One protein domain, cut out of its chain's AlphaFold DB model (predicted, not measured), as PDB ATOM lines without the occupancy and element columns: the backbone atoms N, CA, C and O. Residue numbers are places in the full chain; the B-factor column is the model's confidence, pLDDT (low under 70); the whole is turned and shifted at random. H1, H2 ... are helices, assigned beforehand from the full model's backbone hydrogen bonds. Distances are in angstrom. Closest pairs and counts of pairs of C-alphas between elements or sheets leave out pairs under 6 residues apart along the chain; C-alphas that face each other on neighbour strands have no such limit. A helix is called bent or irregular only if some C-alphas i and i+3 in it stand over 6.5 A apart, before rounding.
ATOM      1  N   ILE A 633     117.539 115.840 117.505       88.19
ATOM      2  CA  ILE A 633     117.601 116.549 118.793       88.19
ATOM      3  C   ILE A 633     117.205 118.019 118.623       88.19
ATOM      4  O   ILE A 633     116.496 118.561 119.467       88.19
ATOM      5  N   PHE A 634     117.581 118.646 117.505       85.69
ATOM      6  CA  PHE A 634     117.280 120.056 117.230       85.69
ATOM      7  C   PHE A 634     115.799 120.339 116.937       85.69
ATOM      8  O   PHE A 634     115.427 121.495 116.765       85.69
ATOM      9  N   PHE A 635     114.950 119.310 116.861       85.12
ATOM     10  CA  PHE A 635     113.502 119.465 116.695       85.12
ATOM     11  C   PHE A 635     112.713 119.110 117.959       85.12
ATOM     12  O   PHE A 635     111.487 119.227 117.965       85.12
ATOM     13  N   LYS A 636     113.384 118.659 119.027       84.38
ATOM     14  CA  LYS A 636     112.716 118.342 120.290       84.38
ATOM     15  C   LYS A 636     112.231 119.628 120.960       84.38
ATOM     16  O   LYS A 636     112.903 120.646 120.939       84.38
ATOM     17  N   GLU A 637     111.058 119.585 121.593       76.31
ATOM     18  CA  GLU A 637     110.579 120.723 122.398       76.31
ATOM     19  C   GLU A 637     111.259 120.807 123.774       76.31
ATOM     20  O   GLU A 637     111.226 121.857 124.416       76.31
ATOM     21  N   LYS A 638     111.841 119.695 124.237       81.81
ATOM     22  CA  LYS A 638     112.518 119.559 125.526       81.81
ATOM     23  C   LYS A 638     113.747 118.672 125.369       81.81
ATOM     24  O   LYS A 638     113.648 117.604 124.766       81.81
ATOM     25  N   LEU A 639     114.864 119.091 125.955       85.06
ATOM     26  CA  LEU A 639     116.081 118.287 126.001       85.06
ATOM     27  C   LEU A 639     116.080 117.326 127.193       85.06
ATOM     28  O   LEU A 639     115.793 117.702 128.333       85.06
ATOM     29  N   GLU A 640     116.446 116.075 126.935       87.31
ATOM     30  CA  GLU A 640     116.792 115.116 127.982       87.31
ATOM     31  C   GLU A 640     118.291 115.201 128.309       87.31
ATOM     32  O   GLU A 640     119.098 115.673 127.508       87.31
ATOM     33  N   SER A 641     118.703 114.708 129.481       82.31
ATOM     34  CA  SER A 641     120.124 114.704 129.866       82.31
ATOM     35  C   SER A 641     120.999 113.944 128.864       82.31
ATOM     36  O   SER A 641     122.121 114.359 128.590       82.31
ATOM     37  N   ILE A 642     120.458 112.872 128.276       85.88
ATOM     38  CA  ILE A 642     121.138 112.074 127.252       85.88
ATOM     39  C   ILE A 642     121.324 112.848 125.940       85.88
ATOM     40  O   ILE A 642     122.322 112.655 125.255       85.88
ATOM     41  N   ASP A 643     120.411 113.762 125.597       87.50
ATOM     42  CA  ASP A 643     120.527 114.588 124.391       87.50
ATOM     43  C   ASP A 643     121.691 115.574 124.511       87.50
ATOM     44  O   ASP A 643     122.474 115.740 123.578       87.50
ATOM     45  N   LEU A 644     121.842 116.193 125.682       83.44
ATOM     46  CA  LEU A 644     122.947 117.107 125.980       83.44
ATOM     47  C   LEU A 644     124.295 116.387 126.003       83.44
ATOM     48  O   LEU A 644     125.265 116.880 125.426       83.44
ATOM     49  N   GLU A 645     124.347 115.209 126.626       86.06
ATOM     50  CA  GLU A 645     125.535 114.355 126.615       86.06
ATOM     51  C   GLU A 645     125.922 113.979 125.179       86.06
ATOM     52  O   GLU A 645     127.080 114.118 124.792       86.06
ATOM     53  N   ASN A 646     124.945 113.599 124.355       89.62
ATOM     54  CA  ASN A 646     125.135 113.274 122.945       89.62
ATOM     55  C   ASN A 646     125.673 114.456 122.119       89.62
ATOM     56  O   ASN A 646     126.633 114.288 121.364       89.62
ATOM     57  N   LEU A 647     125.099 115.654 122.272       89.06
ATOM     58  CA  LEU A 647     125.560 116.860 121.572       89.06
ATOM     59  C   LEU A 647     126.985 117.252 121.990       89.06
ATOM     60  O   LEU A 647     127.814 117.568 121.132       89.06
ATOM     61  N   ASN A 648     127.288 117.188 123.289       86.50
ATOM     62  CA  ASN A 648     128.619 117.494 123.806       86.50
ATOM     63  C   ASN A 648     129.655 116.456 123.344       86.50
ATOM     64  O   ASN A 648     130.717 116.822 122.847       86.50
ATOM     65  N   ASN A 649     129.317 115.164 123.400       88.38
ATOM     66  CA  ASN A 649     130.159 114.087 122.880       88.38
ATOM     67  C   ASN A 649     130.418 114.246 121.376       88.38
ATOM     68  O   ASN A 649     131.533 113.983 120.918       88.38
ATOM     69  N   CYS A 650     129.429 114.706 120.603       90.00
ATOM     70  CA  CYS A 650     129.607 114.994 119.182       90.00
ATOM     71  C   CYS A 650     130.640 116.108 118.952       90.00
ATOM     72  O   CYS A 650     131.567 115.909 118.167       90.00
ATOM     73  N   ILE A 651     130.539 117.234 119.671       88.69
ATOM     74  CA  ILE A 651     131.534 118.321 119.603       88.69
ATOM     75  C   ILE A 651     132.918 117.827 120.015       88.69
ATOM     76  O   ILE A 651     133.861 117.991 119.245       88.69
ATOM     77  N   CYS A 652     133.038 117.149 121.158       87.50
ATOM     78  CA  CYS A 652     134.319 116.612 121.610       87.50
ATOM     79  C   CYS A 652     134.930 115.642 120.588       87.50
ATOM     80  O   CYS A 652     136.140 115.649 120.384       87.50
ATOM     81  N   THR A 653     134.113 114.831 119.910       88.75
ATOM     82  CA  THR A 653     134.587 113.925 118.849       88.75
ATOM     83  C   THR A 653     135.118 114.709 117.648       88.75
ATOM     84  O   THR A 653     136.199 114.404 117.151       88.75
ATOM     85  N   LEU A 654     134.403 115.741 117.184       89.25
ATOM     86  CA  LEU A 654     134.864 116.579 116.070       89.25
ATOM     87  C   LEU A 654     136.147 117.347 116.428       89.25
ATOM     88  O   LEU A 654     137.081 117.373 115.629       89.25
ATOM     89  N   GLU A 655     136.234 117.897 117.642       87.75
ATOM     90  CA  GLU A 655     137.445 118.543 118.164       87.75
ATOM     91  C   GLU A 655     138.621 117.553 118.229       87.75
ATOM     92  O   GLU A 655     139.741 117.889 117.843       87.75
ATOM     93  N   GLN A 656     138.388 116.309 118.666       87.94
ATOM     94  CA  GLN A 656     139.410 115.258 118.656       87.94
ATOM     95  C   GLN A 656     139.917 114.979 117.242       87.94
ATOM     96  O   GLN A 656     141.129 114.888 117.054       87.94
ATOM     97  N   VAL A 657     139.024 114.886 116.249       89.44
ATOM     98  CA  VAL A 657     139.413 114.687 114.844       89.44
ATOM     99  C   VAL A 657     140.265 115.854 114.349       89.44
ATOM    100  O   VAL A 657     141.328 115.625 113.780       89.44
ATOM    101  N   MET A 658     139.849 117.098 114.600       85.62
ATOM    102  CA  MET A 658     140.589 118.295 114.175       85.62
ATOM    103  C   MET A 658     141.998 118.385 114.780       85.62
ATOM    104  O   MET A 658     142.886 118.987 114.178       85.62
ATOM    105  N   ASN A 659     142.214 117.758 115.938       87.06
ATOM    106  CA  ASN A 659     143.503 117.694 116.626       87.06
ATOM    107  C   ASN A 659     144.360 116.471 116.234       87.06
ATOM    108  O   ASN A 659     145.438 116.264 116.805       87.06
ATOM    109  N   VAL A 660     143.922 115.641 115.278       88.69
ATOM    110  CA  VAL A 660     144.730 114.519 114.782       88.69
ATOM    111  C   VAL A 660     145.906 115.044 113.958       88.69
ATOM    112  O   VAL A 660     145.746 115.756 112.968       88.69
ATOM    113  N   TYR A 661     147.113 114.647 114.358       82.19
ATOM    114  CA  TYR A 661     148.350 114.990 113.662       82.19
ATOM    115  C   TYR A 661     148.340 114.489 112.207       82.19
ATOM    116  O   TYR A 661     147.937 113.354 111.951       82.19
ATOM    117  N   ASN A 662     148.811 115.320 111.269       84.06
ATOM    118  CA  ASN A 662     148.863 115.067 109.820       84.06
ATOM    119  C   ASN A 662     147.514 114.862 109.110       84.06
ATOM    120  O   ASN A 662     147.501 114.469 107.942       84.06
ATOM    121  N   LEU A 663     146.379 115.149 109.757       87.12
ATOM    122  CA  LEU A 663     145.072 115.090 109.095       87.12
ATOM    123  C   LEU A 663     145.040 115.955 107.825       87.12
ATOM    124  O   LEU A 663     144.480 115.550 106.810       87.12
ATOM    125  N   ASP A 664     145.686 117.116 107.863       85.00
ATOM    126  CA  ASP A 664     145.696 118.105 106.791       85.00
ATOM    127  C   ASP A 664     146.518 117.726 105.556       85.00
ATOM    128  O   ASP A 664     146.338 118.332 104.500       85.00
ATOM    129  N   LEU A 665     147.372 116.703 105.655       85.00
ATOM    130  CA  LEU A 665     148.025 116.098 104.490       85.00
ATOM    131  C   LEU A 665     147.053 115.257 103.652       85.00
ATOM    132  O   LEU A 665     147.321 114.977 102.483       85.00
ATOM    133  N   HIS A 666     145.941 114.827 104.251       88.12
ATOM    134  CA  HIS A 666     145.048 113.828 103.675       88.12
ATOM    135  C   HIS A 666     143.627 114.356 103.442       88.12
ATOM    136  O   HIS A 666     143.037 114.066 102.401       88.12
ATOM    137  N   ILE A 667     143.097 115.155 104.372       88.25
ATOM    138  CA  ILE A 667     141.748 115.725 104.350       88.25
ATOM    139  C   ILE A 667     141.838 117.254 104.405       88.25
ATOM    140  O   ILE A 667     142.603 117.823 105.183       88.25
ATOM    141  N   SER A 668     141.031 117.938 103.591       87.00
ATOM    142  CA  SER A 668     140.998 119.401 103.546       87.00
ATOM    143  C   SER A 668     140.561 120.003 104.885       87.00
ATOM    144  O   SER A 668     139.504 119.661 105.422       87.00
ATOM    145  N   LYS A 669     141.326 120.986 105.388       83.94
ATOM    146  CA  LYS A 669     140.918 121.794 106.554       83.94
ATOM    147  C   LYS A 669     139.594 122.516 106.311       83.94
ATOM    148  O   LYS A 669     138.846 122.723 107.259       83.94
ATOM    149  N   VAL A 670     139.308 122.899 105.064       84.56
ATOM    150  CA  VAL A 670     138.062 123.594 104.704       84.56
ATOM    151  C   VAL A 670     136.865 122.675 104.925       84.56
ATOM    152  O   VAL A 670     135.933 123.075 105.613       84.56
ATOM    153  N   ASP A 671     136.931 121.438 104.431       85.62
ATOM    154  CA  ASP A 671     135.829 120.475 104.545       85.62
ATOM    155  C   ASP A 671     135.579 120.100 106.014       85.62
ATOM    156  O   ASP A 671     134.440 120.064 106.474       85.62
ATOM    157  N   MET A 672     136.650 119.897 106.788       87.19
ATOM    158  CA  MET A 672     136.554 119.608 108.223       87.19
ATOM    159  C   MET A 672     135.960 120.773 109.018       87.19
ATOM    160  O   MET A 672     135.055 120.569 109.831       87.19
ATOM    161  N   ASN A 673     136.436 121.995 108.765       86.06
ATOM    162  CA  ASN A 673     135.899 123.192 109.405       86.06
ATOM    163  C   ASN A 673     134.443 123.424 109.012       86.06
ATOM    164  O   ASN A 673     133.659 123.850 109.850       86.06
ATOM    165  N   GLN A 674     134.060 123.122 107.770       89.25
ATOM    166  CA  GLN A 674     132.680 123.249 107.320       89.25
ATOM    167  C   GLN A 674     131.747 122.336 108.126       89.25
ATOM    168  O   GLN A 674     130.731 122.817 108.618       89.25
ATOM    169  N   ILE A 675     132.104 121.063 108.326       89.38
ATOM    170  CA  ILE A 675     131.301 120.125 109.133       89.38
ATOM    171  C   ILE A 675     131.181 120.621 110.585       89.38
ATOM    172  O   ILE A 675     130.090 120.619 111.162       89.38
ATOM    173  N   TYR A 676     132.292 121.078 111.172       90.06
ATOM    174  CA  TYR A 676     132.328 121.582 112.545       90.06
ATOM    175  C   TYR A 676     131.505 122.867 112.734       90.06
ATOM    176  O   TYR A 676     130.692 122.962 113.660       90.06
ATOM    177  N   GLU A 677     131.692 123.854 111.858       88.06
ATOM    178  CA  GLU A 677     130.983 125.134 111.912       88.06
ATOM    179  C   GLU A 677     129.500 124.965 111.584       88.06
ATOM    180  O   GLU A 677     128.671 125.592 112.233       88.06
ATOM    181  N   GLU A 678     129.131 124.086 110.647       89.31
ATOM    182  CA  GLU A 678     127.723 123.812 110.344       89.31
ATOM    183  C   GLU A 678     127.002 123.207 111.555       89.31
ATOM    184  O   GLU A 678     125.899 123.638 111.903       89.31
ATOM    185  N   PHE A 679     127.624 122.247 112.246       90.50
ATOM    186  CA  PHE A 679     127.044 121.682 113.463       90.50
ATOM    187  C   PHE A 679     126.981 122.706 114.605       90.50
ATOM    188  O   PHE A 679     125.950 122.829 115.272       90.50
ATOM    189  N   SER A 680     128.040 123.499 114.786       88.12
ATOM    190  CA  SER A 680     128.087 124.581 115.780       88.12
ATOM    191  C   SER A 680     127.039 125.665 115.504       88.12
ATOM    192  O   SER A 680     126.410 126.180 116.426       88.12
ATOM    193  N   TYR A 681     126.798 125.983 114.233       89.38
ATOM    194  CA  TYR A 681     125.756 126.908 113.802       89.38
ATOM    195  C   TYR A 681     124.356 126.359 114.089       89.38
ATOM    196  O   TYR A 681     123.506 127.088 114.593       89.38
ATOM    197  N   ARG A 682     124.110 125.062 113.855       89.50
ATOM    198  CA  ARG A 682     122.834 124.415 114.220       89.50
ATOM    199  C   ARG A 682     122.588 124.445 115.731       89.50
ATOM    200  O   ARG A 682     121.474 124.756 116.145       89.50
ATOM    201  N   LEU A 683     123.619 124.188 116.540       89.38
ATOM    202  CA  LEU A 683     123.561 124.334 118.000       89.38
ATOM    203  C   LEU A 683     123.198 125.765 118.415       89.38
ATOM    204  O   LEU A 683     122.316 125.957 119.252       89.38
ATOM    205  N   LEU A 684     123.840 126.763 117.804       89.06
ATOM    206  CA  LEU A 684     123.568 128.173 118.076       89.06
ATOM    207  C   LEU A 684     122.138 128.566 117.676       89.06
ATOM    208  O   LEU A 684     121.430 129.180 118.468       89.06
ATOM    209  N   ASN A 685     121.678 128.152 116.496       89.56
ATOM    210  CA  ASN A 685     120.310 128.406 116.046       89.56
ATOM    211  C   ASN A 685     119.278 127.763 116.975       89.56
ATOM    212  O   ASN A 685     118.260 128.377 117.280       89.56
ATOM    213  N   TYR A 686     119.522 126.539 117.442       90.31
ATOM    214  CA  TYR A 686     118.623 125.880 118.386       90.31
ATOM    215  C   TYR A 686     118.596 126.603 119.745       90.31
ATOM    216  O   TYR A 686     117.529 126.808 120.322       90.31
ATOM    217  N   PHE A 687     119.748 127.092 120.215       90.75
ATOM    218  CA  PHE A 687     119.834 127.963 121.390       90.75
ATOM    219  C   PHE A 687     119.006 129.252 121.217       90.75
ATOM    220  O   PHE A 687     118.246 129.636 122.107       90.75
ATOM    221  N   GLU A 688     119.092 129.899 120.053       89.38
ATOM    222  CA  GLU A 688     118.291 131.083 119.718       89.38
ATOM    223  C   GLU A 688     116.791 130.772 119.609       89.38
ATOM    224  O   GLU A 688     115.968 131.545 120.101       89.38
ATOM    225  N   GLN A 689     116.409 129.616 119.063       89.12
ATOM    226  CA  GLN A 689     115.011 129.170 119.023       89.12
ATOM    227  C   GLN A 689     114.428 128.977 120.426       89.12
ATOM    228  O   GLN A 689     113.284 129.365 120.675       89.12
ATOM    229  N   ILE A 690     115.205 128.436 121.371       87.88
ATOM    230  CA  ILE A 690     114.787 128.355 122.777       87.88
ATOM    231  C   ILE A 690     114.544 129.762 123.337       87.88
ATOM    232  O   ILE A 690     113.535 129.986 124.006       87.88
ATOM    233  N   ILE A 691     115.397 130.740 123.013       87.94
ATOM    234  CA  ILE A 691     115.200 132.144 123.414       87.94
ATOM    235  C   ILE A 691     113.932 132.733 122.794       87.94
ATOM    236  O   ILE A 691     113.174 133.424 123.475       87.94
ATOM    237  N   GLU A 692     113.664 132.480 121.516       87.75
ATOM    238  CA  GLU A 692     112.418 132.912 120.883       87.75
ATOM    239  C   GLU A 692     111.189 132.288 121.543       87.75
ATOM    240  O   GLU A 692     110.190 132.981 121.751       87.75
ATOM    241  N   ASN A 693     111.260 131.005 121.898       86.56
ATOM    242  CA  ASN A 693     110.200 130.309 122.617       86.56
ATOM    243  C   ASN A 693     109.999 130.912 124.013       86.56
ATOM    244  O   ASN A 693     108.860 131.181 124.389       86.56
ATOM    245  N   ILE A 694     111.079 131.238 124.732       86.75
ATOM    246  CA  ILE A 694     111.022 131.995 125.992       86.75
ATOM    247  C   ILE A 694     110.319 133.339 125.764       86.75
ATOM    248  O   ILE A 694     109.348 133.641 126.449       86.75
ATOM    249  N   ASN A 695     110.729 134.124 124.763       86.12
ATOM    250  CA  ASN A 695     110.121 135.427 124.468       86.12
ATOM    251  C   ASN A 695     108.634 135.327 124.076       86.12
ATOM    252  O   ASN A 695     107.858 136.242 124.361       86.12
ATOM    253  N   ARG A 696     108.216 134.236 123.420       85.25
ATOM    254  CA  ARG A 696     106.800 133.949 123.138       85.25
ATOM    255  C   ARG A 696     106.038 133.608 124.415       85.25
ATOM    256  O   ARG A 696     104.968 134.170 124.635       85.25
ATOM    257  N   GLU A 697     106.597 132.757 125.272       84.31
ATOM    258  CA  GLU A 697     105.981 132.369 126.545       84.31
ATOM    259  C   GLU A 697     105.909 133.520 127.554       84.31
ATOM    260  O   GLU A 697     104.944 133.598 128.307       84.31
ATOM    261  N   LEU A 698     106.831 134.487 127.504       81.75
ATOM    262  CA  LEU A 698     106.727 135.732 128.277       81.75
ATOM    263  C   LEU A 698     105.432 136.511 127.964       81.75
ATOM    264  O   LEU A 698     104.919 137.238 128.808       81.75
ATOM    265  N   LYS A 699     104.818 136.335 126.787       79.38
ATOM    266  CA  LYS A 699     103.515 136.956 126.476       79.38
ATOM    267  C   LYS A 699     102.332 136.223 127.125       79.38
ATOM    268  O   LYS A 699     101.243 136.790 127.225       79.38
ATOM    269  N   ASN A 700     102.522 134.987 127.584       76.81
ATOM    270  CA  ASN A 700     101.508 134.181 128.249       76.81
ATOM    271  C   ASN A 700     101.611 134.351 129.772       76.81
ATOM    272  O   ASN A 700     102.484 133.778 130.418       76.81
ATOM    273  N   LYS A 701     100.670 135.104 130.359       64.31
ATOM    274  CA  LYS A 701     100.670 135.531 131.775       64.31
ATOM    275  C   LYS A 701     100.708 134.403 132.826       64.31
ATOM    276  O   LYS A 701     100.677 134.713 134.012       64.31
ATOM    277  N   TYR A 702     100.739 133.121 132.440       64.75
ATOM    278  CA  TYR A 702     100.671 131.959 133.341       64.75
ATOM    279  C   TYR A 702     101.686 130.827 133.050       64.75
ATOM    280  O   TYR A 702     101.485 129.707 133.512       64.75
ATOM    281  N   ALA A 703     102.782 131.085 132.323       70.94
ATOM    282  CA  ALA A 703     103.661 130.037 131.775       70.94
ATOM    283  C   ALA A 703     104.989 129.752 132.529       70.94
ATOM    284  O   ALA A 703     105.907 129.174 131.947       70.94
ATOM    285  N   PHE A 704     105.127 130.098 133.818       80.56
ATOM    286  CA  PHE A 704     106.416 129.987 134.542       80.56
ATOM    287  C   PHE A 704     107.029 128.579 134.595       80.56
ATOM    288  O   PHE A 704     108.250 128.463 134.573       80.56
ATOM    289  N   TYR A 705     106.216 127.519 134.601       77.44
ATOM    290  CA  TYR A 705     106.712 126.138 134.534       77.44
ATOM    291  C   TYR A 705     107.363 125.816 133.177       77.44
ATOM    292  O   TYR A 705     108.421 125.195 133.113       77.44
ATOM    293  N   ARG A 706     106.757 126.280 132.075       80.19
ATOM    294  CA  ARG A 706     107.315 126.108 130.725       80.19
ATOM    295  C   ARG A 706     108.575 126.958 130.544       80.19
ATOM    296  O   ARG A 706     109.536 126.487 129.943       80.19
ATOM    297  N   LEU A 707     108.592 128.164 131.117       85.44
ATOM    298  CA  LEU A 707     109.773 129.031 131.154       85.44
ATOM    299  C   LEU A 707     110.930 128.395 131.935       85.44
ATOM    300  O   LEU A 707     112.056 128.450 131.456       85.44
ATOM    301  N   GLU A 708     110.667 127.751 133.078       86.81
ATOM    302  CA  GLU A 708     111.694 127.038 133.849       86.81
ATOM    303  C   GLU A 708     112.376 125.955 133.012       86.81
ATOM    304  O   GLU A 708     113.600 125.857 132.995       86.81
ATOM    305  N   GLN A 709     111.586 125.143 132.305       83.81
ATOM    306  CA  GLN A 709     112.121 124.055 131.491       83.81
ATOM    307  C   GLN A 709     112.939 124.578 130.305       83.81
ATOM    308  O   GLN A 709     114.070 124.142 130.122       83.81
ATOM    309  N   LEU A 710     112.409 125.539 129.541       86.12
ATOM    310  CA  LEU A 710     113.139 126.147 128.422       86.12
ATOM    311  C   LEU A 710     114.440 126.806 128.895       86.12
ATOM    312  O   LEU A 710     115.461 126.733 128.219       86.12
ATOM    313  N   PHE A 711     114.418 127.430 130.073       88.50
ATOM    314  CA  PHE A 711     115.592 128.086 130.629       88.50
ATOM    315  C   PHE A 711     116.636 127.092 131.164       88.50
ATOM    316  O   PHE A 711     117.830 127.340 131.027       88.50
ATOM    317  N   LYS A 712     116.218 125.942 131.708       87.25
ATOM    318  CA  LYS A 712     117.127 124.831 132.046       87.25
ATOM    319  C   LYS A 712     117.820 124.263 130.809       87.25
ATOM    320  O   LYS A 712     119.027 124.025 130.851       87.25
ATOM    321  N   ASP A 713     117.082 124.085 129.716       86.31
ATOM    322  CA  ASP A 713     117.631 123.603 128.445       86.31
ATOM    323  C   ASP A 713     118.628 124.631 127.869       86.31
ATOM    324  O   ASP A 713     119.726 124.268 127.446       86.31
ATOM    325  N   LEU A 714     118.296 125.926 127.956       89.50
ATOM    326  CA  LEU A 714     119.171 127.048 127.599       89.50
ATOM    327  C   LEU A 714     120.471 127.064 128.429       89.50
ATOM    328  O   LEU A 714     121.568 127.138 127.874       89.50
ATOM    329  N   ASP A 715     120.362 126.994 129.757       87.88
ATOM    330  CA  ASP A 715     121.513 126.985 130.666       87.88
ATOM    331  C   ASP A 715     122.413 125.771 130.426       87.88
ATOM    332  O   ASP A 715     123.632 125.898 130.458       87.88
ATOM    333  N   SER A 716     121.826 124.620 130.104       86.31
ATOM    334  CA  SER A 716     122.589 123.408 129.814       86.31
ATOM    335  C   SER A 716     123.328 123.501 128.477       86.31
ATOM    336  O   SER A 716     124.520 123.204 128.417       86.31
ATOM    337  N   LEU A 717     122.680 123.979 127.407       86.94
ATOM    338  CA  LEU A 717     123.312 124.123 126.088       86.94
ATOM    339  C   LEU A 717     124.485 125.109 126.085       86.94
ATOM    340  O   LEU A 717     125.481 124.861 125.408       86.94
ATOM    341  N   ARG A 718     124.415 126.206 126.856       88.06
ATOM    342  CA  ARG A 718     125.501 127.210 126.891       88.06
ATOM    343  C   ARG A 718     126.820 126.650 127.432       88.06
ATOM    344  O   ARG A 718     127.852 127.298 127.286       88.06
ATOM    345  N   THR A 719     126.783 125.502 128.111       86.44
ATOM    346  CA  THR A 719     127.982 124.853 128.660       86.44
ATOM    347  C   THR A 719     128.804 124.122 127.597       86.44
ATOM    348  O   THR A 719     129.967 123.815 127.850       86.44
ATOM    349  N   ILE A 720     128.247 123.902 126.399       86.56
ATOM    350  CA  ILE A 720     128.954 123.286 125.274       86.56
ATOM    351  C   ILE A 720     130.026 124.260 124.758       86.56
ATOM    352  O   ILE A 720     129.718 125.385 124.346       86.56
ATOM    353  N   SER A 721     131.288 123.818 124.766       82.06
ATOM    354  CA  SER A 721     132.489 124.627 124.482       82.06
ATOM    355  C   SER A 721     132.392 125.446 123.191       82.06
ATOM    356  O   SER A 721     132.753 126.627 123.171       82.06
ATOM    357  N   SER A 722     131.866 124.838 122.126       82.88
ATOM    358  CA  SER A 722     131.827 125.412 120.778       82.88
ATOM    359  C   SER A 722     130.963 126.674 120.664       82.88
ATOM    360  O   SER A 722     131.311 127.596 119.923       82.88
ATOM    361  N   ILE A 723     129.868 126.760 121.428       87.62
ATOM    362  CA  ILE A 723     128.922 127.888 121.385       87.62
ATOM    363  C   ILE A 723     128.978 128.782 122.626       87.62
ATOM    364  O   ILE A 723     128.540 129.929 122.545       87.62
ATOM    365  N   ALA A 724     129.587 128.321 123.725       85.19
ATOM    366  CA  ALA A 724     129.602 128.997 125.025       85.19
ATOM    367  C   ALA A 724     129.944 130.496 124.948       85.19
ATOM    368  O   ALA A 724     129.249 131.344 125.515       85.19
ATOM    369  N   HIS A 725     130.998 130.847 124.204       84.38
ATOM    370  CA  HIS A 725     131.434 132.236 124.052       84.38
ATOM    371  C   HIS A 725     130.411 133.105 123.302       84.38
ATOM    372  O   HIS A 725     130.202 134.256 123.685       84.38
ATOM    373  N   LYS A 726     129.745 132.553 122.276       85.00
ATOM    374  CA  LYS A 726     128.730 133.253 121.468       85.00
ATOM    375  C   LYS A 726     127.422 133.421 122.242       85.00
ATOM    376  O   LYS A 726     126.737 134.428 122.089       85.00
ATOM    377  N   THR A 727     127.090 132.469 123.109       89.88
ATOM    378  CA  THR A 727     125.809 132.436 123.826       89.88
ATOM    379  C   THR A 727     125.812 133.194 125.152       89.88
ATOM    380  O   THR A 727     124.746 133.589 125.622       89.88
ATOM    381  N   ASN A 728     126.977 133.441 125.762       85.94
ATOM    382  CA  ASN A 728     127.084 134.023 127.107       85.94
ATOM    383  C   ASN A 728     126.369 135.373 127.269       85.94
ATOM    384  O   ASN A 728     125.598 135.559 128.210       85.94
ATOM    385  N   GLN A 729     126.594 136.326 126.363       86.25
ATOM    386  CA  GLN A 729     125.963 137.646 126.468       86.25
ATOM    387  C   GLN A 729     124.440 137.555 126.293       86.25
ATOM    388  O   GLN A 729     123.681 138.152 127.058       86.25
ATOM    389  N   ILE A 730     123.994 136.776 125.306       88.06
ATOM    390  CA  ILE A 730     122.577 136.597 124.970       88.06
ATOM    391  C   ILE A 730     121.833 135.901 126.123       88.06
ATOM    392  O   ILE A 730     120.715 136.291 126.475       88.06
ATOM    393  N   TYR A 731     122.479 134.927 126.766       91.06
ATOM    394  CA  TYR A 731     121.979 134.244 127.955       91.06
ATOM    395  C   TYR A 731     121.649 135.232 129.084       91.06
ATOM    396  O   TYR A 731     120.509 135.282 129.547       91.06
ATOM    397  N   TYR A 732     122.599 136.085 129.484       88.38
ATOM    398  CA  TYR A 732     122.379 137.035 130.584       88.38
ATOM    399  C   TYR A 732     121.370 138.139 130.245       88.38
ATOM    400  O   TYR A 732     120.627 138.576 131.126       88.38
ATOM    401  N   ILE A 733     121.278 138.559 128.980       88.25
ATOM    402  CA  ILE A 733     120.201 139.455 128.526       88.25
ATOM    403  C   ILE A 733     118.835 138.777 128.706       88.25
ATOM    404  O   ILE A 733     117.883 139.410 129.163       88.25
ATOM    405  N   THR A 734     118.737 137.486 128.389       87.31
ATOM    406  CA  THR A 734     117.501 136.702 128.547       87.31
ATOM    407  C   THR A 734     117.134 136.518 130.024       87.31
ATOM    408  O   THR A 734     115.970 136.701 130.378       87.31
ATOM    409  N   VAL A 735     118.116 136.278 130.908       87.31
ATOM    410  CA  VAL A 735     117.923 136.331 132.374       87.31
ATOM    411  C   VAL A 735     117.355 137.687 132.793       87.31
ATOM    412  O   VAL A 735     116.404 137.740 133.565       87.31
ATOM    413  N   GLY A 736     117.919 138.785 132.278       85.88
ATOM    414  CA  GLY A 736     117.438 140.142 132.539       85.88
ATOM    415  C   GLY A 736     115.955 140.302 132.208       85.88
ATOM    416  O   GLY A 736     115.177 140.655 133.087       85.88
ATOM    417  N   LYS A 737     115.552 139.922 130.990       86.56
ATOM    418  CA  LYS A 737     114.151 139.972 130.539       86.56
ATOM    419  C   LYS A 737     113.209 139.125 131.397       86.56
ATOM    420  O   LYS A 737     112.089 139.546 131.662       86.56
ATOM    421  N   LEU A 738     113.645 137.942 131.836       86.69
ATOM    422  CA  LEU A 738     112.861 137.096 132.743       86.69
ATOM    423  C   LEU A 738     112.646 137.778 134.095       86.69
ATOM    424  O   LEU A 738     111.540 137.757 134.625       86.69
ATOM    425  N   VAL A 739     113.682 138.415 134.636       85.00
ATOM    426  CA  VAL A 739     113.590 139.159 135.898       85.00
ATOM    427  C   VAL A 739     112.698 140.389 135.754       85.00
ATOM    428  O   VAL A 739     111.859 140.628 136.623       85.00
ATOM    429  N   ASP A 740     112.812 141.121 134.645       85.62
ATOM    430  CA  ASP A 740     111.932 142.251 134.337       85.62
ATOM    431  C   ASP A 740     110.472 141.793 134.243       85.62
ATOM    432  O   ASP A 740     109.599 142.401 134.855       85.62
ATOM    433  N   TYR A 741     110.206 140.658 133.597       85.25
ATOM    434  CA  TYR A 741     108.868 140.072 133.514       85.25
ATOM    435  C   TYR A 741     108.296 139.625 134.873       85.25
ATOM    436  O   TYR A 741     107.112 139.819 135.167       85.25
ATOM    437  N   ILE A 742     109.135 139.051 135.740       84.06
ATOM    438  CA  ILE A 742     108.764 138.724 137.126       84.06
ATOM    439  C   ILE A 742     108.413 140.017 137.888       84.06
ATOM    440  O   ILE A 742     107.429 140.055 138.631       84.06
ATOM    441  N   ASN A 743     109.159 141.103 137.661       83.56
ATOM    442  CA  ASN A 743     108.894 142.406 138.270       83.56
ATOM    443  C   ASN A 743     107.627 143.080 137.706       83.56
ATOM    444  O   ASN A 743     106.852 143.648 138.472       83.56
ATOM    445  N   GLU A 744     107.356 142.975 136.404       83.25
ATOM    446  CA  GLU A 744     106.090 143.406 135.795       83.25
ATOM    447  C   GLU A 744     104.900 142.641 136.384       83.25
ATOM    448  O   GLU A 744     103.866 143.234 136.687       83.25
ATOM    449  N   THR A 745     105.059 141.336 136.625       80.62
ATOM    450  CA  THR A 745     104.037 140.520 137.297       80.62
ATOM    451  C   THR A 745     103.773 141.024 138.719       80.62
ATOM    452  O   THR A 745     102.612 141.114 139.119       80.62
ATOM    453  N   ARG A 746     104.813 141.424 139.471       83.94
ATOM    454  CA  ARG A 746     104.651 142.110 140.770       83.94
ATOM    455  C   ARG A 746     103.871 143.412 140.621       83.94
ATOM    456  O   ARG A 746     102.902 143.605 141.348       83.94
ATOM    457  N   ILE A 747     104.264 144.293 139.700       82.31
ATOM    458  CA  ILE A 747     103.585 145.584 139.486       82.31
ATOM    459  C   ILE A 747     102.105 145.359 139.144       82.31
ATOM    460  O   ILE A 747     101.230 146.014 139.704       82.31
ATOM    461  N   TYR A 748     101.801 144.366 138.306       82.75
ATOM    462  CA  TYR A 748     100.425 143.996 137.980       82.75
ATOM    463  C   TYR A 748      99.645 143.469 139.195       82.75
ATOM    464  O   TYR A 748      98.473 143.801 139.361       82.75
ATOM    465  N   ILE A 749     100.275 142.691 140.087       79.88
ATOM    466  CA  ILE A 749      99.670 142.292 141.370       79.88
ATOM    467  C   ILE A 749      99.370 143.530 142.226       79.88
ATOM    468  O   ILE A 749      98.285 143.619 142.792       79.88
ATOM    469  N   GLU A 750     100.279 144.505 142.292       78.75
ATOM    470  CA  GLU A 750     100.065 145.760 143.027       78.75
ATOM    471  C   GLU A 750      98.891 146.575 142.457       78.75
ATOM    472  O   GLU A 750      98.094 147.129 143.218       78.75
ATOM    473  N   GLU A 751      98.730 146.620 141.132       80.62
ATOM    474  CA  GLU A 751      97.584 147.251 140.464       80.62
ATOM    475  C   GLU A 751      96.266 146.503 140.697       80.62
ATOM    476  O   GLU A 751      95.235 147.126 140.973       80.62
ATOM    477  N   LEU A 752      96.282 145.168 140.625       79.69
ATOM    478  CA  LEU A 752      95.115 144.346 140.937       79.69
ATOM    479  C   LEU A 752      94.712 144.500 142.405       79.69
ATOM    480  O   LEU A 752      93.524 144.619 142.686       79.69
ATOM    481  N   LEU A 753      95.675 144.567 143.330       76.94
ATOM    482  CA  LEU A 753      95.419 144.870 144.739       76.94
ATOM    483  C   LEU A 753      94.773 146.251 144.874       76.94
ATOM    484  O   LEU A 753      93.704 146.355 145.468       76.94
ATOM    485  N   ARG A 754      95.330 147.297 144.249       78.31
ATOM    486  CA  ARG A 754      94.712 148.641 144.233       78.31
ATOM    487  C   ARG A 754      93.267 148.620 143.730       78.31
ATOM    488  O   ARG A 754      92.435 149.327 144.291       78.31
ATOM    489  N   SER A 755      92.975 147.835 142.697       76.62
ATOM    490  CA  SER A 755      91.637 147.720 142.097       76.62
ATOM    491  C   SER A 755      90.672 146.925 142.990       76.62
ATOM    492  O   SER A 755      89.540 147.357 143.206       76.62
ATOM    493  N   LEU A 756      91.147 145.842 143.621       75.31
ATOM    494  CA  LEU A 756      90.411 145.082 144.642       75.31
ATOM    495  C   LEU A 756      89.999 145.988 145.815       75.31
ATOM    496  O   LEU A 756      88.847 145.971 146.245       75.31
ATOM    497  N   PHE A 757      90.918 146.832 146.295       71.50
ATOM    498  CA  PHE A 757      90.661 147.780 147.388       71.50
ATOM    499  C   PHE A 757      89.795 148.985 146.980       71.50
ATOM    500  O   PHE A 757      89.295 149.692 147.852       71.50
ATOM    501  N   ARG A 758      89.564 149.203 145.677       71.75
ATOM    502  CA  ARG A 758      88.586 150.173 145.145       71.75
ATOM    503  C   ARG A 758      87.175 149.589 144.984       71.75
ATOM    504  O   ARG A 758      86.265 150.328 144.623       71.75
ATOM    505  N   GLY A 759      86.977 148.308 145.302       64.69
ATOM    506  CA  GLY A 759      85.667 147.651 145.288       64.69
ATOM    507  C   GLY A 759      85.224 147.133 143.916       64.69
ATOM    508  O   GLY A 759      84.047 146.818 143.743       64.69
ATOM    509  N   GLU A 760      86.134 147.034 142.947       57.28
ATOM    510  CA  GLU A 760      85.839 146.468 141.631       57.28
ATOM    511  C   GLU A 760      85.854 144.926 141.690       57.28
ATOM    512  O   GLU A 760      86.810 144.331 142.167       57.28
ATOM    513  N   ASP A 761      84.759 144.308 141.233       60.72
ATOM    514  CA  ASP A 761      84.552 142.902 140.833       60.72
ATOM    515  C   ASP A 761      85.259 141.753 141.616       60.72
ATOM    516  O   ASP A 761      86.482 141.628 141.687       60.72
ATOM    517  N   LYS A 762      84.473 140.763 142.074       63.69
ATOM    518  CA  LYS A 762      84.973 139.514 142.693       63.69
ATOM    519  C   LYS A 762      85.945 138.732 141.795       63.69
ATOM    520  O   LYS A 762      86.777 138.002 142.333       63.69
ATOM    521  N   SER A 763      85.904 138.905 140.464       64.88
ATOM    522  CA  SER A 763      86.851 138.246 139.544       64.88
ATOM    523  C   SER A 763      88.316 138.689 139.716       64.88
ATOM    524  O   SER A 763      89.223 138.040 139.189       64.88
ATOM    525  N   ILE A 764      88.584 139.766 140.471       73.06
ATOM    526  CA  ILE A 764      89.941 140.239 140.788       73.06
ATOM    527  C   ILE A 764      90.646 139.316 141.793       73.06
ATOM    528  O   ILE A 764      91.853 139.093 141.676       73.06
ATOM    529  N   HIS A 765      89.909 138.721 142.735       72.25
ATOM    530  CA  HIS A 765      90.493 137.870 143.775       72.25
ATOM    531  C   HIS A 765      91.127 136.600 143.183       72.25
ATOM    532  O   HIS A 765      92.262 136.257 143.516       72.25
ATOM    533  N   ASP A 766      90.442 135.964 142.227       72.69
ATOM    534  CA  ASP A 766      90.961 134.805 141.492       72.69
ATOM    535  C   ASP A 766      92.181 135.172 140.633       72.69
ATOM    536  O   ASP A 766      93.141 134.403 140.552       72.69
ATOM    537  N   LYS A 767      92.195 136.371 140.029       76.88
ATOM    538  CA  LYS A 767      93.338 136.873 139.245       76.88
ATOM    539  C   LYS A 767      94.573 137.101 140.120       76.88
ATOM    540  O   LYS A 767      95.658 136.680 139.725       76.88
ATOM    541  N   ILE A 768      94.416 137.694 141.308       77.69
ATOM    542  CA  ILE A 768      95.510 137.902 142.275       77.69
ATOM    543  C   ILE A 768      96.063 136.560 142.756       77.69
ATOM    544  O   ILE A 768      97.272 136.345 142.684       77.69
ATOM    545  N   THR A 769      95.197 135.635 143.184       78.12
ATOM    546  CA  THR A 769      95.622 134.300 143.632       78.12
ATOM    547  C   THR A 769      96.383 133.565 142.526       78.12
ATOM    548  O   THR A 769      97.450 133.005 142.778       78.12
ATOM    549  N   LYS A 770      95.902 133.631 141.278       79.25
ATOM    550  CA  LYS A 770      96.569 133.018 140.122       79.25
ATOM    551  C   LYS A 770      97.926 133.673 139.806       79.25
ATOM    552  O   LYS A 770      98.884 132.962 139.517       79.25
ATOM    553  N   CYS A 771      98.047 135.000 139.905       78.44
ATOM    554  CA  CYS A 771      99.315 135.719 139.717       78.44
ATOM    555  C   CYS A 771     100.327 135.464 140.848       78.44
ATOM    556  O   CYS A 771     101.516 135.340 140.574       78.44
ATOM    557  N   LEU A 772      99.880 135.328 142.099       78.88
ATOM    558  CA  LEU A 772     100.749 134.975 143.228       78.88
ATOM    559  C   LEU A 772     101.248 133.525 143.138       78.88
ATOM    560  O   LEU A 772     102.426 133.272 143.381       78.88
ATOM    561  N   LEU A 773     100.389 132.581 142.735       80.38
ATOM    562  CA  LEU A 773     100.783 131.193 142.441       80.38
ATOM    563  C   LEU A 773     101.815 131.123 141.309       80.38
ATOM    564  O   LEU A 773     102.802 130.402 141.412       80.38
ATOM    565  N   ASN A 774     101.623 131.908 140.250       77.06
ATOM    566  CA  ASN A 774     102.600 132.045 139.176       77.06
ATOM    567  C   ASN A 774     103.932 132.622 139.644       77.06
ATOM    568  O   ASN A 774     104.976 132.092 139.280       77.06
ATOM    569  N   LEU A 775     103.892 133.703 140.430       81.44
ATOM    570  CA  LEU A 775     105.093 134.327 140.965       81.44
ATOM    571  C   LEU A 775     105.848 133.308 141.823       81.44
ATOM    572  O   LEU A 775     107.040 133.128 141.625       81.44
ATOM    573  N   LYS A 776     105.142 132.540 142.664       83.00
ATOM    574  CA  LYS A 776     105.723 131.423 143.423       83.00
ATOM    575  C   LYS A 776     106.429 130.402 142.526       83.00
ATOM    576  O   LYS A 776     107.527 129.955 142.849       83.00
ATOM    577  N   ASN A 777     105.839 130.077 141.378       83.50
ATOM    578  CA  ASN A 777     106.438 129.180 140.388       83.50
ATOM    579  C   ASN A 777     107.648 129.788 139.652       83.50
ATOM    580  O   ASN A 777     108.260 129.087 138.859       83.50
ATOM    581  N   ALA A 778     108.014 131.051 139.897       84.50
ATOM    582  CA  ALA A 778     109.215 131.696 139.362       84.50
ATOM    583  C   ALA A 778     110.434 131.604 140.303       84.50
ATOM    584  O   ALA A 778     111.501 132.109 139.961       84.50
ATOM    585  N   GLN A 779     110.308 130.956 141.472       86.44
ATOM    586  CA  GLN A 779     111.380 130.838 142.475       86.44
ATOM    587  C   GLN A 779     112.689 130.261 141.908       86.44
ATOM    588  O   GLN A 779     113.773 130.603 142.379       86.44
ATOM    589  N   TRP A 780     112.606 129.416 140.878       88.44
ATOM    590  CA  TRP A 780     113.760 128.808 140.215       88.44
ATOM    591  C   TRP A 780     114.749 129.829 139.627       88.44
ATOM    592  O   TRP A 780     115.922 129.493 139.477       88.44
ATOM    593  N   ILE A 781     114.328 131.068 139.329       86.06
ATOM    594  CA  ILE A 781     115.219 132.107 138.777       86.06
ATOM    595  C   ILE A 781     116.350 132.479 139.747       86.06
ATOM    596  O   ILE A 781     117.415 132.921 139.320       86.06
ATOM    597  N   GLU A 782     116.145 132.259 141.049       86.31
ATOM    598  CA  GLU A 782     117.120 132.533 142.108       86.31
ATOM    599  C   GLU A 782     118.409 131.712 141.920       86.31
ATOM    600  O   GLU A 782     119.499 132.185 142.241       86.31
ATOM    601  N   ASN A 783     118.298 130.525 141.305       84.94
ATOM    602  CA  ASN A 783     119.438 129.674 140.952       84.94
ATOM    603  C   ASN A 783     120.320 130.285 139.849       84.94
ATOM    604  O   ASN A 783     121.473 129.891 139.697       84.94
ATOM    605  N   TYR A 784     119.790 131.243 139.083       85.44
ATOM    606  CA  TYR A 784     120.453 131.840 137.920       85.44
ATOM    607  C   TYR A 784     120.828 133.310 138.139       85.44
ATOM    608  O   TYR A 784     121.797 133.796 137.553       85.44
ATOM    609  N   ARG A 785     120.097 134.025 139.005       86.00
ATOM    610  CA  ARG A 785     120.436 135.378 139.459       86.00
ATOM    611  C   ARG A 785     120.054 135.553 140.926       86.00
ATOM    612  O   ARG A 785     118.879 135.668 141.264       86.00
ATOM    613  N   ALA A 786     121.070 135.641 141.779       84.00
ATOM    614  CA  ALA A 786     120.876 135.854 143.207       84.00
ATOM    615  C   ALA A 786     120.076 137.137 143.488       84.00
ATOM    616  O   ALA A 786     120.308 138.179 142.870       84.00
ATOM    617  N   ARG A 787     119.172 137.046 144.463       81.44
ATOM    618  CA  ARG A 787     118.223 138.058 144.942       81.44
ATOM    619  C   ARG A 787     117.114 138.461 143.972       81.44
ATOM    620  O   ARG A 787     116.252 139.258 144.339       81.44
ATOM    621  N   ALA A 788     117.092 137.912 142.756       81.69
ATOM    622  CA  ALA A 788     116.141 138.323 141.729       81.69
ATOM    623  C   ALA A 788     114.687 137.990 142.087       81.69
ATOM    624  O   ALA A 788     113.801 138.782 141.787       81.69
ATOM    625  N   TYR A 789     114.427 136.861 142.747       85.06
ATOM    626  CA  TYR A 789     113.085 136.499 143.195       85.06
ATOM    627  C   TYR A 789     112.810 137.001 144.612       85.06
ATOM    628  O   TYR A 789     111.743 137.564 144.873       85.06
ATOM    629  N   SER A 790     113.779 136.855 145.525       80.88
ATOM    630  CA  SER A 790     113.590 137.231 146.932       80.88
ATOM    631  C   SER A 790     113.274 138.714 147.128       80.88
ATOM    632  O   SER A 790     112.465 139.056 147.990       80.88
ATOM    633  N   ASP A 791     113.884 139.600 146.335       82.44
ATOM    634  CA  ASP A 791     113.661 141.045 146.450       82.44
ATOM    635  C   ASP A 791     112.295 141.451 145.869       82.44
ATOM    636  O   ASP A 791     111.601 142.297 146.435       82.44
ATOM    637  N   ILE A 792     111.856 140.792 144.789       81.62
ATOM    638  CA  ILE A 792     110.550 141.038 144.161       81.62
ATOM    639  C   ILE A 792     109.408 140.525 145.054       81.62
ATOM    640  O   ILE A 792     108.417 141.232 145.247       81.62
ATOM    641  N   ILE A 793     109.549 139.335 145.651       81.25
ATOM    642  CA  ILE A 793     108.576 138.786 146.612       81.25
ATOM    643  C   ILE A 793     108.436 139.692 147.829       81.25
ATOM    644  O   ILE A 793     107.311 140.032 148.182       81.25
ATOM    645  N   LYS A 794     109.548 140.151 148.419       81.19
ATOM    646  CA  LYS A 794     109.514 141.118 149.529       81.19
ATOM    647  C   LYS A 794     108.769 142.395 149.144       81.19
ATOM    648  O   LYS A 794     108.017 142.928 149.951       81.19
ATOM    649  N   GLY A 795     108.932 142.872 147.906       74.62
ATOM    650  CA  GLY A 795     108.151 143.990 147.368       74.62
ATOM    651  C   GLY A 795     106.643 143.707 147.328       74.62
ATOM    652  O   GLY A 795     105.855 144.518 147.811       74.62
ATOM    653  N   CYS A 796     106.240 142.535 146.828       74.62
ATOM    654  CA  CYS A 796     104.849 142.056 146.855       74.62
ATOM    655  C   CYS A 796     104.289 141.955 148.289       74.62
ATOM    656  O   CYS A 796     103.175 142.409 148.546       74.62
ATOM    657  N   GLU A 797     105.051 141.376 149.222       77.94
ATOM    658  CA  GLU A 797     104.689 141.237 150.640       77.94
ATOM    659  C   GLU A 797     104.494 142.604 151.303       77.94
ATOM    660  O   GLU A 797     103.478 142.830 151.960       77.94
ATOM    661  N   CYS A 798     105.418 143.544 151.075       76.75
ATOM    662  CA  CYS A 798     105.305 144.925 151.536       76.75
ATOM    663  C   CYS A 798     104.052 145.611 150.981       76.75
ATOM    664  O   CYS A 798     103.353 146.285 151.734       76.75
ATOM    665  N   SER A 799     103.730 145.418 149.701       73.00
ATOM    666  CA  SER A 799     102.520 145.974 149.085       73.00
ATOM    667  C   SER A 799     101.239 145.352 149.661       73.00
ATOM    668  O   SER A 799     100.309 146.080 150.006       73.00
ATOM    669  N   LEU A 800     101.195 144.031 149.865       72.31
ATOM    670  CA  LEU A 800     100.086 143.340 150.541       72.31
ATOM    671  C   LEU A 800      99.886 143.849 151.980       72.31
ATOM    672  O   LEU A 800      98.759 144.151 152.378       72.31
ATOM    673  N   LEU A 801     100.973 144.005 152.742       70.88
ATOM    674  CA  LEU A 801     100.968 144.553 154.104       70.88
ATOM    675  C   LEU A 801     100.548 146.031 154.136       70.88
ATOM    676  O   LEU A 801      99.773 146.440 155.004       70.88
ATOM    677  N   PHE A 802     101.019 146.838 153.183       70.62
ATOM    678  CA  PHE A 802     100.673 148.255 153.050       70.62
ATOM    679  C   PHE A 802      99.174 148.452 152.799       70.62
ATOM    680  O   PHE A 802      98.541 149.284 153.451       70.62
ATOM    681  N   PHE A 803      98.576 147.662 151.904       65.19
ATOM    682  CA  PHE A 803      97.139 147.757 151.653       65.19
ATOM    683  C   PHE A 803      96.296 147.198 152.806       65.19
ATOM    684  O   PHE A 803      95.286 147.809 153.152       65.19
ATOM    685  N   HIS A 804      96.741 146.127 153.473       62.06
ATOM    686  CA  HIS A 804      96.073 145.602 154.670       62.06
ATOM    687  C   HIS A 804      96.080 146.615 155.838       62.06
ATOM    688  O   HIS A 804      95.120 146.696 156.612       62.06
ATOM    689  N   THR A 805      97.142 147.417 155.969       59.69
ATOM    690  CA  THR A 805      97.254 148.467 156.999       59.69
ATOM    691  C   THR A 805      96.496 149.750 156.632       59.69
ATOM    692  O   THR A 805      95.876 150.344 157.513       59.69
ATOM    693  N   HIS A 806      96.439 150.141 155.350       54.31
ATOM    694  CA  HIS A 806      95.674 151.316 154.895       54.31
ATOM    695  C   HIS A 806      94.149 151.133 154.938       54.31
ATOM    696  O   HIS A 806      93.421 152.089 155.218       54.31
ATOM    697  N   THR A 807      93.636 149.913 154.746       52.19
ATOM    698  CA  THR A 807      92.218 149.631 155.022       52.19
ATOM    699  C   THR A 807      91.871 149.810 156.495       52.19
ATOM    700  O   THR A 807      90.770 150.257 156.799       52.19
ATOM    701  N   HIS A 808      92.811 149.546 157.410       49.41
ATOM    702  CA  HIS A 808      92.592 149.765 158.838       49.41
ATOM    703  C   HIS A 808      92.603 151.254 159.227       49.41
ATOM    704  O   HIS A 808      91.779 151.662 160.052       49.41
ATOM    705  N   THR A 809      93.441 152.090 158.603       48.88
ATOM    706  CA  THR A 809      93.517 153.533 158.911       48.88
ATOM    707  C   THR A 809      92.380 154.364 158.301       48.88
ATOM    708  O   THR A 809      91.919 155.305 158.955       48.88
TER     709      THR A 809
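This is residues 633 to 809 of the 818 residues of the protein "Hypothetical protein" of Rotaria magnacalcarata (UniProt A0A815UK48). Seven helices make a long, slender rod, with the longer ones running nearly along it. The longest, H4, runs through the middle of the rod and on toward one end, with H5 packed on its residues 742 to 756 and H7 on its residues 742 to 754. H2 overlaps the first part of H4 and reaches toward the other end, where H1 folds back beside it; H3 lies in the middle and short H6 near it. The printed part has 177 residues with seven named helices, H1 to H7 in chain order, and no named strand, an all-helix domain. It is loose, with a radius of gyration of the C-alphas of 22.7 A, and spans 85 by 27 by 23 A.

H4, residues 721 to 756, is 50.9 A long, from C-alpha 721 at (132.489, 124.627, 124.482) to C-alpha 756 at (90.411, 145.082, 144.642). It is irregular, with C-alphas 722 and 725 7.6 A apart, and has a kink of 55 degrees near residue 728. H2, residues 669 to 697, is 41.6 A long. H3 is residues 704 to 717, 19.8 A, and H1 residues 641 to 658, 26.0 A, starting at (120.124, 114.704, 129.866). H5 is residues 763 to 776, 20.4 A, H6 residues 779 to 783, 8.3 A, and H7 residues 790 to 809, 28.5 A, ending at (93.517, 153.533, 158.911).

H2 and H4 are the hubs, touching three helices each. Residues 722 to 734 of H4 touch H2, the same way at a shallow tilt of 4 degrees, the closest C-alphas being Ser 680 and Ser 722, 6.3 A. H2, H3 and H4 form an up-and-down bundle, each running against the one before it. H2 and H3 are a hairpin, closest at the C-alphas of Ile 694 and Leu 707, 6.1 A. H4 and H5 are another, at a shallow tilt of 30 degrees, with the C-alphas of Ile 749 and Ile 768 closest at 6.1 A. H7 touches residues 742 to 754 of H4, the same way at a shallow tilt of 6 degrees, closest at the C-alphas of Arg 746 and Cys 796, 6.1 A. H1 and H2, also a hairpin, only just touch, with 3 pairs of C-alphas within 8 A, closest at Leu 654 and Tyr 676, 6.6 A. H6 touches no helix but is near H3 and H4. H1 and H2 are apart from H5, H6 and H7. Every O i to N i+4 pair is within hydrogen-bond range in H1, H2 and H3; the counts are 28 of 32 in H4, 9 of 10 in H5, 15 of 16 in H7 and 0 of 1 in H6, where 2 of 2 O i to N i+3 pairs are within range.

The C-alphas of Leu 665 and Thr 809, the two farthest apart, are 85.6 A apart. The printed part has no cut and no long link. Mean pLDDT of the printed part is 82.1; residues 701 to 702, 759 to 763 and 803 to 809 are under 70.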